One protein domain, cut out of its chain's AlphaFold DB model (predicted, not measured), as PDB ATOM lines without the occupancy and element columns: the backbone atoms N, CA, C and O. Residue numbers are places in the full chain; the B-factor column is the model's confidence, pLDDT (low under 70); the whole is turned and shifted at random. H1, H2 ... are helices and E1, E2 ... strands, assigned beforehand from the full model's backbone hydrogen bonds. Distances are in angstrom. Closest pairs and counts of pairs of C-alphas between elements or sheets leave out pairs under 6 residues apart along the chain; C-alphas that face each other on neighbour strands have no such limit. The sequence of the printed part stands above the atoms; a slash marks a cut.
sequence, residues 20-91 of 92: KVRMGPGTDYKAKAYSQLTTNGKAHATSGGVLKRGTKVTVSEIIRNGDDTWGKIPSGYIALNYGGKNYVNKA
ATOM      1  N   LYS A  20      44.928   5.069 -17.486       84.12
ATOM      2  CA  LYS A  20      45.997   4.092 -17.251       84.12
ATOM      3  C   LYS A  20      45.699   2.810 -18.011       84.12
ATOM      4  O   LYS A  20      44.576   2.312 -17.956       84.12
ATOM      5  N   VAL A  21      46.717   2.251 -18.659       84.38
ATOM      6  CA  VAL A  21      46.628   0.905 -19.235       84.38
ATOM      7  C   VAL A  21      46.775  -0.110 -18.108       84.38
ATOM      8  O   VAL A  21      47.683   0.003 -17.288       84.38
ATOM      9  N   ARG A  22      45.899  -1.107 -18.048       84.62
ATOM     10  CA  ARG A  22      45.909  -2.185 -17.051       84.62
ATOM     11  C   ARG A  22      46.316  -3.518 -17.664       84.62
ATOM     12  O   ARG A  22      46.273  -3.699 -18.882       84.62
ATOM     13  N   MET A  23      46.747  -4.450 -16.812       82.56
ATOM     14  CA  MET A  23      47.115  -5.805 -17.243       82.56
ATOM     15  C   MET A  23      45.915  -6.675 -17.622       82.56
ATOM     16  O   MET A  23      46.095  -7.613 -18.391       82.56
ATOM     17  N   GLY A  24      44.719  -6.362 -17.126       83.25
ATOM     18  CA  GLY A  24      43.506  -7.124 -17.399       83.25
ATOM     19  C   GLY A  24      42.251  -6.247 -17.415       83.25
ATOM     20  O   GLY A  24      42.322  -5.061 -17.067       83.25
ATOM     21  N   PRO A  25      41.113  -6.821 -17.834       78.44
ATOM     22  CA  PRO A  25      39.825  -6.141 -17.914       78.44
ATOM     23  C   PRO A  25      39.185  -6.012 -16.521       78.44
ATOM     24  O   PRO A  25      38.368  -6.831 -16.106       78.44
ATOM     25  N   GLY A  26      39.587  -4.990 -15.767       78.12
ATOM     26  CA  GLY A  26      39.030  -4.717 -14.442       78.12
ATOM     27  C   GLY A  26      39.883  -3.764 -13.611       78.12
ATOM     28  O   GLY A  26      41.084  -3.595 -13.844       78.12
ATOM     29  N   THR A  27      39.266  -3.147 -12.605       77.12
ATOM     30  CA  THR A  27      39.954  -2.266 -11.648       77.12
ATOM     31  C   THR A  27      40.870  -3.013 -10.684       77.12
ATOM     32  O   THR A  27      41.784  -2.392 -10.138       77.12
ATOM     33  N   ASP A  28      40.687  -4.324 -10.542       81.31
ATOM     34  CA  ASP A  28      41.490  -5.188  -9.667       81.31
ATOM     35  C   ASP A  28      42.874  -5.485 -10.264       81.31
ATOM     36  O   ASP A  28      43.838  -5.774  -9.554       81.31
ATOM     37  N   TYR A  29      43.012  -5.353 -11.587       81.44
ATOM     38  CA  TYR A  29      44.283  -5.556 -12.270       81.44
ATOM     39  C   TYR A  29      45.200  -4.350 -12.101       81.44
ATOM     40  O   TYR A  29      44.808  -3.204 -12.339       81.44
ATOM     41  N   LYS A  30      46.472  -4.603 -11.780       79.44
ATOM     42  CA  LYS A  30      47.488  -3.548 -11.684       79.44
ATOM     43  C   LYS A  30      47.610  -2.771 -13.001       79.44
ATOM     44  O   LYS A  30      47.519  -3.333 -14.098       79.44
ATOM     45  N   ALA A  31      47.829  -1.462 -12.878       82.12
ATOM     46  CA  ALA A  31      48.218  -0.627 -14.007       82.12
ATOM     47  C   ALA A  31      49.588  -1.084 -14.525       82.12
ATOM     48  O   ALA A  31      50.498  -1.333 -13.731       82.12
ATOM     49  N   LYS A  32      49.729  -1.205 -15.845       76.75
ATOM     50  CA  LYS A  32      51.010  -1.505 -16.478       76.75
ATOM     51  C   LYS A  32      51.958  -0.329 -16.299       76.75
ATOM     52  O   LYS A  32      51.572   0.830 -16.462       76.75
ATOM     53  N   ALA A  33      53.211  -0.645 -15.998       75.94
ATOM     54  CA  ALA A  33      54.261   0.359 -15.942       75.94
ATOM     55  C   ALA A  33      54.543   0.906 -17.348       75.94
ATOM     56  O   ALA A  33      54.389   0.198 -18.344       75.94
ATOM     57  N   TYR A  34      55.028   2.147 -17.430       73.69
ATOM     58  CA  TYR A  34      55.432   2.764 -18.697       73.69
ATOM     59  C   TYR A  34      56.400   1.884 -19.496       73.69
ATOM     60  O   TYR A  34      56.271   1.765 -20.710       73.69
ATOM     61  N   SER A  35      57.320   1.191 -18.820       73.19
ATOM     62  CA  SER A  35      58.268   0.254 -19.435       73.19
ATOM     63  C   SER A  35      57.596  -0.900 -20.192       73.19
ATOM     64  O   SER A  35      58.155  -1.357 -21.188       73.19
ATOM     65  N   GLN A  36      56.393  -1.310 -19.778       75.31
ATOM     66  CA  GLN A  36      55.614  -2.415 -20.353       75.31
ATOM     67  C   GLN A  36      54.668  -1.981 -21.483       75.31
ATOM     68  O   GLN A  36      53.976  -2.818 -22.065       75.31
ATOM     69  N   LEU A  37      54.600  -0.681 -21.778       77.00
ATOM     70  CA  LEU A  37      53.860  -0.168 -22.925       77.00
ATOM     71  C   LEU A  37      54.653  -0.394 -24.221       77.00
ATOM     72  O   LEU A  37      55.889  -0.400 -24.227       77.00
ATOM     73  N   THR A  38      53.934  -0.538 -25.335       71.62
ATOM     74  CA  THR A  38      54.539  -0.540 -26.679       71.62
ATOM     75  C   THR A  38      55.217   0.802 -26.970       71.62
ATOM     76  O   THR A  38      54.861   1.811 -26.367       71.62
ATOM     77  N   THR A  39      56.166   0.852 -27.909       74.50
ATOM     78  CA  THR A  39      56.869   2.095 -28.292       74.50
ATOM     79  C   THR A  39      55.903   3.222 -28.675       74.50
ATOM     80  O   THR A  39      56.048   4.344 -28.199       74.50
ATOM     81  N   ASN A  40      54.846   2.904 -29.430       70.62
ATOM     82  CA  ASN A  40      53.788   3.865 -29.762       70.62
ATOM     83  C   ASN A  40      52.968   4.264 -28.528       70.62
ATOM     84  O   ASN A  40      52.681   5.440 -28.324       70.62
ATOM     85  N   GLY A  41      52.638   3.306 -27.657       67.31
ATOM     86  CA  GLY A  41      51.985   3.599 -26.381       67.31
ATOM     87  C   GLY A  41      52.822   4.514 -25.484       67.31
ATOM     88  O   GLY A  41      52.265   5.386 -24.832       67.31
ATOM     89  N   LYS A  42      54.151   4.356 -25.490       73.31
ATOM     90  CA  LYS A  42      55.109   5.194 -24.757       73.31
ATOM     91  C   LYS A  42      55.155   6.621 -25.299       73.31
ATOM     92  O   LYS A  42      55.110   7.551 -24.505       73.31
ATOM     93  N   ALA A  43      55.146   6.802 -26.622       75.25
ATOM     94  CA  ALA A  43      55.145   8.129 -27.247       75.25
ATOM     95  C   ALA A  43      53.956   9.007 -26.806       75.25
ATOM     96  O   ALA A  43      54.082  10.227 -26.704       75.25
ATOM     97  N   HIS A  44      52.817   8.382 -26.492       73.69
ATOM     98  CA  HIS A  44      51.594   9.068 -26.068       73.69
ATOM     99  C   HIS A  44      51.235   8.863 -24.583       73.69
ATOM    100  O   HIS A  44      50.214   9.366 -24.101       73.69
ATOM    101  N   ALA A  45      52.078   8.157 -23.828       78.44
ATOM    102  CA  ALA A  45      51.926   7.975 -22.392       78.44
ATOM    103  C   ALA A  45      52.862   8.897 -21.607       78.44
ATOM    104  O   ALA A  45      53.925   9.317 -22.047       78.44
ATOM    105  N   THR A  46      52.452   9.209 -20.388       72.50
ATOM    106  CA  THR A  46      53.323   9.792 -19.365       72.50
ATOM    107  C   THR A  46      54.266   8.729 -18.802       72.50
ATOM    108  O   THR A  46      53.967   7.537 -18.865       72.50
ATOM    109  N   SER A  47      55.358   9.153 -18.160       65.38
ATOM    110  CA  SER A  47      56.332   8.279 -17.479       65.38
ATOM    111  C   SER A  47      55.714   7.318 -16.448       65.38
ATOM    112  O   SER A  47      56.313   6.298 -16.124       65.38
ATOM    113  N   GLY A  48      54.495   7.597 -15.972       63.78
ATOM    114  CA  GLY A  48      53.718   6.723 -15.087       63.78
ATOM    115  C   GLY A  48      52.850   5.669 -15.792       63.78
ATOM    116  O   GLY A  48      52.059   5.007 -15.125       63.78
ATOM    117  N   GLY A  49      52.932   5.528 -17.120       68.69
ATOM    118  CA  GLY A  49      52.109   4.585 -17.891       68.69
ATOM    119  C   GLY A  49      50.664   5.055 -18.113       68.69
ATOM    120  O   GLY A  49      49.774   4.250 -18.393       68.69
ATOM    121  N   VAL A  50      50.415   6.362 -17.965       81.06
ATOM    122  CA  VAL A  50      49.098   6.981 -18.175       81.06
ATOM    123  C   VAL A  50      49.049   7.570 -19.577       81.06
ATOM    124  O   VAL A  50      49.810   8.492 -19.866       81.06
ATOM    125  N   LEU A  51      48.164   7.060 -20.431       83.69
ATOM    126  CA  LEU A  51      47.879   7.634 -21.742       83.69
ATOM    127  C   LEU A  51      47.227   8.998 -21.552       83.69
ATOM    128  O   LEU A  51      46.310   9.150 -20.740       83.69
ATOM    129  N   LYS A  52      47.722   9.999 -22.278       83.12
ATOM    130  CA  LYS A  52      47.178  11.354 -22.200       83.12
ATOM    131  C   LYS A  52      45.838  11.432 -22.932       83.12
ATOM    132  O   LYS A  52      45.630  10.718 -23.916       83.12
ATOM    133  N   ARG A  53      44.957  12.341 -22.509       85.69
ATOM    134  CA  ARG A  53      43.775  12.703 -23.312       85.69
ATOM    135  C   ARG A  53      44.198  13.118 -24.733       85.69
ATOM    136  O   ARG A  53      45.262  13.713 -24.900       85.69
ATOM    137  N   GLY A  54      43.380  12.816 -25.732       83.75
ATOM    138  CA  GLY A  54      43.670  12.990 -27.158       83.75
ATOM    139  C   GLY A  54      44.492  11.853 -27.775       83.75
ATOM    140  O   GLY A  54      44.764  11.855 -28.973       83.75
ATOM    141  N   THR A  55      44.909  10.861 -26.982       84.69
ATOM    142  CA  THR A  55      45.658   9.717 -27.511       84.69
ATOM    143  C   THR A  55      44.728   8.769 -28.251       84.69
ATOM    144  O   THR A  55      43.724   8.316 -27.695       84.69
ATOM    145  N   LYS A  56      45.103   8.426 -29.485       86.88
ATOM    146  CA  LYS A  56      44.403   7.437 -30.302       86.88
ATOM    147  C   LYS A  56      44.928   6.038 -30.003       86.88
ATOM    148  O   LYS A  56      46.131   5.788 -30.033       86.88
ATOM    149  N   VAL A  57      44.016   5.126 -29.713       85.31
ATOM    150  CA  VAL A  57      44.287   3.737 -29.362       85.31
ATOM    151  C   VAL A  57      43.405   2.818 -30.186       85.31
ATOM    152  O   VAL A  57      42.199   3.018 -30.289       85.31
ATOM    153  N   THR A  58      44.005   1.795 -30.778       87.94
ATOM    154  CA  THR A  58      43.265   0.788 -31.539       87.94
ATOM    155  C   THR A  58      42.816  -0.323 -30.606       87.94
ATOM    156  O   THR A  58      43.646  -1.014 -30.013       87.94
ATOM    157  N   VAL A  59      41.501  -0.475 -30.478       88.94
ATOM    158  CA  VAL A  59      40.856  -1.512 -29.679       88.94
ATOM    159  C   VAL A  59      40.621  -2.736 -30.556       88.94
ATOM    160  O   VAL A  59      39.864  -2.682 -31.526       88.94
ATOM    161  N   SER A  60      41.281  -3.838 -30.201       88.38
ATOM    162  CA  SER A  60      41.198  -5.124 -30.898       88.38
ATOM    163  C   SER A  60      40.192  -6.088 -30.271       88.38
ATOM    164  O   SER A  60      39.780  -7.043 -30.913       88.38
ATOM    165  N   GLU A  61      39.816  -5.866 -29.012       87.31
ATOM    166  CA  GLU A  61      38.888  -6.726 -28.273       87.31
ATOM    167  C   GLU A  61      38.102  -5.877 -27.276       87.31
ATOM    168  O   GLU A  61      38.653  -4.930 -26.713       87.31
ATOM    169  N   ILE A  62      36.833  -6.205 -27.044       87.06
ATOM    170  CA  ILE A  62      35.978  -5.492 -26.094       87.06
ATOM    171  C   ILE A  62      35.459  -6.486 -25.074       87.06
ATOM    172  O   ILE A  62      34.888  -7.512 -25.428       87.06
ATOM    173  N   ILE A  63      35.651  -6.159 -23.804       87.44
ATOM    174  CA  ILE A  63      35.278  -6.997 -22.673       87.44
ATOM    175  C   ILE A  63      34.375  -6.178 -21.767       87.44
ATOM    176  O   ILE A  63      34.758  -5.108 -21.299       87.44
ATOM    177  N   ARG A  64      33.170  -6.676 -21.506       84.25
ATOM    178  CA  ARG A  64      32.264  -6.081 -20.523       84.25
ATOM    179  C   ARG A  64      32.442  -6.798 -19.197       84.25
ATOM    180  O   ARG A  64      32.373  -8.023 -19.154       84.25
ATOM    181  N   ASN A  65      32.680  -6.034 -18.143       80.75
ATOM    182  CA  ASN A  65      32.785  -6.536 -16.785       80.75
ATOM    183  C   ASN A  65      31.727  -5.816 -15.939       80.75
ATOM    184  O   ASN A  65      31.930  -4.677 -15.523       80.75
ATOM    185  N   GLY A  66      30.560  -6.448 -15.788       81.31
ATOM    186  CA  GLY A  66      29.373  -5.811 -15.213       81.31
ATOM    187  C   GLY A  66      28.891  -4.631 -16.064       81.31
ATOM    188  O   GLY A  66      28.594  -4.792 -17.252       81.31
ATOM    189  N   ASP A  67      28.849  -3.448 -15.453       80.38
ATOM    190  CA  ASP A  67      28.465  -2.191 -16.108       80.38
ATOM    191  C   ASP A  67      29.633  -1.506 -16.832       80.38
ATOM    192  O   ASP A  67      29.423  -0.645 -17.692       80.38
ATOM    193  N   ASP A  68      30.867  -1.921 -16.543       85.25
ATOM    194  CA  ASP A  68      32.064  -1.329 -17.120       85.25
ATOM    195  C   ASP A  68      32.440  -2.020 -18.431       85.25
ATOM    196  O   ASP A  68      32.357  -3.240 -18.587       85.25
ATOM    197  N   THR A  69      32.912  -1.235 -19.397       87.44
ATOM    198  CA  THR A  69      33.413  -1.759 -20.669       87.44
ATOM    199  C   THR A  69      34.896  -1.478 -20.808       87.44
ATOM    200  O   THR A  69      35.343  -0.339 -20.702       87.44
ATOM    201  N   TRP A  70      35.648  -2.522 -21.119       88.56
ATOM    202  CA  TRP A  70      37.088  -2.522 -21.295       88.56
ATOM    203  C   TRP A  70      37.439  -2.803 -22.752       88.56
ATOM    204  O   TRP A  70      36.812  -3.627 -23.409       88.56
ATOM    205  N   GLY A  71      38.461  -2.122 -23.253       89.19
ATOM    206  CA  GLY A  71      39.020  -2.326 -24.580       89.19
ATOM    207  C   GLY A  71      40.435  -2.859 -24.465       89.19
ATOM    208  O   GLY A  71      41.260  -2.295 -23.746       89.19
ATOM    209  N   LYS A  72      40.735  -3.941 -25.174       88.81
ATOM    210  CA  LYS A  72      42.093  -4.449 -25.328       88.81
ATOM    211  C   LYS A  72      42.790  -3.693 -26.440       88.81
ATOM    212  O   LYS A  72      42.277  -3.577 -27.548       88.81
ATOM    213  N   ILE A  73      43.979  -3.222 -26.128       86.00
ATOM    214  CA  ILE A  73      44.911  -2.564 -27.026       86.00
ATOM    215  C   ILE A  73      46.220  -3.373 -27.016       86.00
ATOM    216  O   ILE A  73      46.470  -4.113 -26.060       86.00
ATOM    217  N   PRO A  74      47.119  -3.211 -28.000       80.50
ATOM    218  CA  PRO A  74      48.398  -3.934 -28.019       80.50
ATOM    219  C   PRO A  74      49.222  -3.759 -26.733       80.50
ATOM    220  O   PRO A  74      49.938  -4.658 -26.303       80.50
ATOM    221  N   SER A  75      49.087  -2.607 -26.073       75.25
ATOM    222  CA  SER A  75      49.767  -2.317 -24.809       75.25
ATOM    223  C   SER A  75      49.098  -2.936 -23.570       75.25
ATOM    224  O   SER A  75      49.757  -3.026 -22.538       75.25
ATOM    225  N   GLY A  76      47.835  -3.377 -23.611       84.44
ATOM    226  CA  GLY A  76      47.083  -3.873 -22.445       84.44
ATOM    227  C   GLY A  76      45.585  -3.569 -22.519       84.44
ATOM    228  O   GLY A  76      45.015  -3.579 -23.598       84.44
ATOM    229  N   TYR A  77      44.940  -3.291 -21.388       87.94
ATOM    230  CA  TYR A  77      43.501  -3.008 -21.317       87.94
ATOM    231  C   TYR A  77      43.237  -1.573 -20.862       87.94
ATOM    232  O   TYR A  77      43.900  -1.073 -19.957       87.94
ATOM    233  N   ILE A  78      42.263  -0.909 -21.475       87.12
ATOM    234  CA  ILE A  78      41.805   0.436 -21.107       87.12
ATOM    235  C   ILE A  78      40.313   0.406 -20.786       87.12
ATOM    236  O   ILE A  78      39.579  -0.401 -21.349       87.12
ATOM    237  N   ALA A  79      39.856   1.291 -19.904       87.25
ATOM    238  CA  ALA A  79      38.429   1.465 -19.662       87.25
ATOM    239  C   ALA A  79      37.831   2.343 -20.771       87.25
ATOM    240  O   ALA A  79      38.253   3.483 -20.954       87.25
ATOM    241  N   LEU A  80      36.870   1.803 -21.520       85.88
ATOM    242  CA  LEU A  80      36.091   2.542 -22.515       85.88
ATOM    243  C   LEU A  80      34.907   3.240 -21.834       85.88
ATOM    244  O   LEU A  80      34.716   4.445 -21.991       85.88
ATOM    245  N   ASN A  81      34.170   2.486 -21.013       86.25
ATOM    246  CA  ASN A  81      33.125   2.992 -20.127       86.25
ATOM    247  C   ASN A  81      33.420   2.539 -18.698       86.25
ATOM    248  O   ASN A  81      33.747   1.372 -18.492       86.25
ATOM    249  N   TYR A  82      33.298   3.450 -17.738       82.00
ATOM    250  CA  TYR A  82      33.383   3.105 -16.324       82.00
ATOM    251  C   TYR A  82      32.356   3.900 -15.513       82.00
ATOM    252  O   TYR A  82      32.311   5.135 -15.595       82.00
ATOM    253  N   GLY A  83      31.506   3.201 -14.757       77.31
ATOM    254  CA  GLY A  83      30.429   3.811 -13.966       77.31
ATOM    255  C   GLY A  83      29.460   4.663 -14.797       77.31
ATOM    256  O   GLY A  83      29.071   5.752 -14.373       77.31
ATOM    257  N   GLY A  84      29.146   4.234 -16.025       75.56
ATOM    258  CA  GLY A  84      28.241   4.943 -16.937       75.56
ATOM    259  C   GLY A  84      28.862   6.136 -17.675       75.56
ATOM    260  O   GLY A  84      28.202   6.734 -18.525       75.56
ATOM    261  N   LYS A  85      30.133   6.471 -17.420       81.62
ATOM    262  CA  LYS A  85      30.855   7.537 -18.131       81.62
ATOM    263  C   LYS A  85      31.716   6.957 -19.245       81.62
ATOM    264  O   LYS A  85      32.472   6.014 -19.022       81.62
ATOM    265  N   ASN A  86      31.637   7.555 -20.431       85.19
ATOM    266  CA  ASN A  86      32.503   7.214 -21.557       85.19
ATOM    267  C   ASN A  86      33.825   7.980 -21.436       85.19
ATOM    268  O   ASN A  86      33.838   9.209 -21.357       85.19
ATOM    269  N   TYR A  87      34.935   7.252 -21.440       87.19
ATOM    270  CA  TYR A  87      36.286   7.815 -21.351       87.19
ATOM    271  C   TYR A  87      37.018   7.822 -22.695       87.19
ATOM    272  O   TYR A  87      38.162   8.275 -22.797       87.19
ATOM    273  N   VAL A  88      36.355   7.315 -23.730       86.44
ATOM    274  CA  VAL A  88      36.844   7.271 -25.100       86.44
ATOM    275  C   VAL A  88      35.762   7.734 -26.065       86.44
ATOM    276  O   VAL A  88      34.579   7.468 -25.858       86.44
ATOM    277  N   ASN A  89      36.190   8.357 -27.155       87.69
ATOM    278  CA  ASN A  89      35.369   8.654 -28.319       87.69
ATOM    279  C   ASN A  89      35.839   7.793 -29.487       87.69
ATOM    280  O   ASN A  89      37.036   7.605 -29.669       87.69
ATOM    281  N   LYS A  90      34.922   7.254 -30.289       82.50
ATOM    282  CA  LYS A  90      35.310   6.531 -31.505       82.50
ATOM    283  C   LYS A  90      35.929   7.529 -32.489       82.50
ATOM    284  O   LYS A  90      35.294   8.532 -32.807       82.50
ATOM    285  N   ALA A  91      37.159   7.273 -32.926       78.00
ATOM    286  CA  ALA A  91      37.778   8.048 -33.994       78.00
ATOM    287  C   ALA A  91      37.173   7.591 -35.333       78.00
ATOM    288  O   ALA A  91      37.011   6.386 -35.545       78.00
TER     289      ALA A  91
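AT A GLANCE: This is residues 20 to 91 of the 92 residues of an uncharacterized protein of Lachnotalea glycerini (UniProt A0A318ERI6). A small, loosely closed barrel-like fold: the twisted sheet E2 - E3 - E4, with E1 and E5 folded over one side, and short helix H1 off one end. The printed part has 72 residues, with one named helix and five named strands in the order H1, E1, E2, E3, E4, E5 along the chain; the sheet is antiparallel, a meander, each strand the antiparallel neighbour of the one before. Mostly strand, with 30 residues in named elements, it is compact, radius of gyration of the C-alphas 11.3 A, spanning 30 by 27 by 19 A.

IN THESE COORDINATES: H1 is residues 39 to 43, from C-alpha 39 at (56.869, 2.095, -28.292). E1 is 56 to 59, E2 61 to 65, E3 68 to 73 (16.3 A), E4 76 to 82 (16.5 A) and E5 88 to 90, ending at C-alpha 90 (35.310, 6.531, -31.505).

HOW THE PARTS SIT: H1, its O i to N i+4 pair within hydrogen-bond range, is not on the sheet. E1 runs on into E2 at 80 degrees. Hairpin E2 and E3 has N 63 and O 70 at 2.8 A; hairpin E3 and E4, N 71 and O 78 at 2.8 A. The closest C-alphas of E1 and E3, Val 59 and Ile 73, are 5.0 A apart; of E4 and E5, Leu 80 and Val 88, 5.4 A.

THE WHOLE: The printed part has no cut. H1 to E1 is a long link. Residues 41 and 47 to 49 are under pLDDT 70.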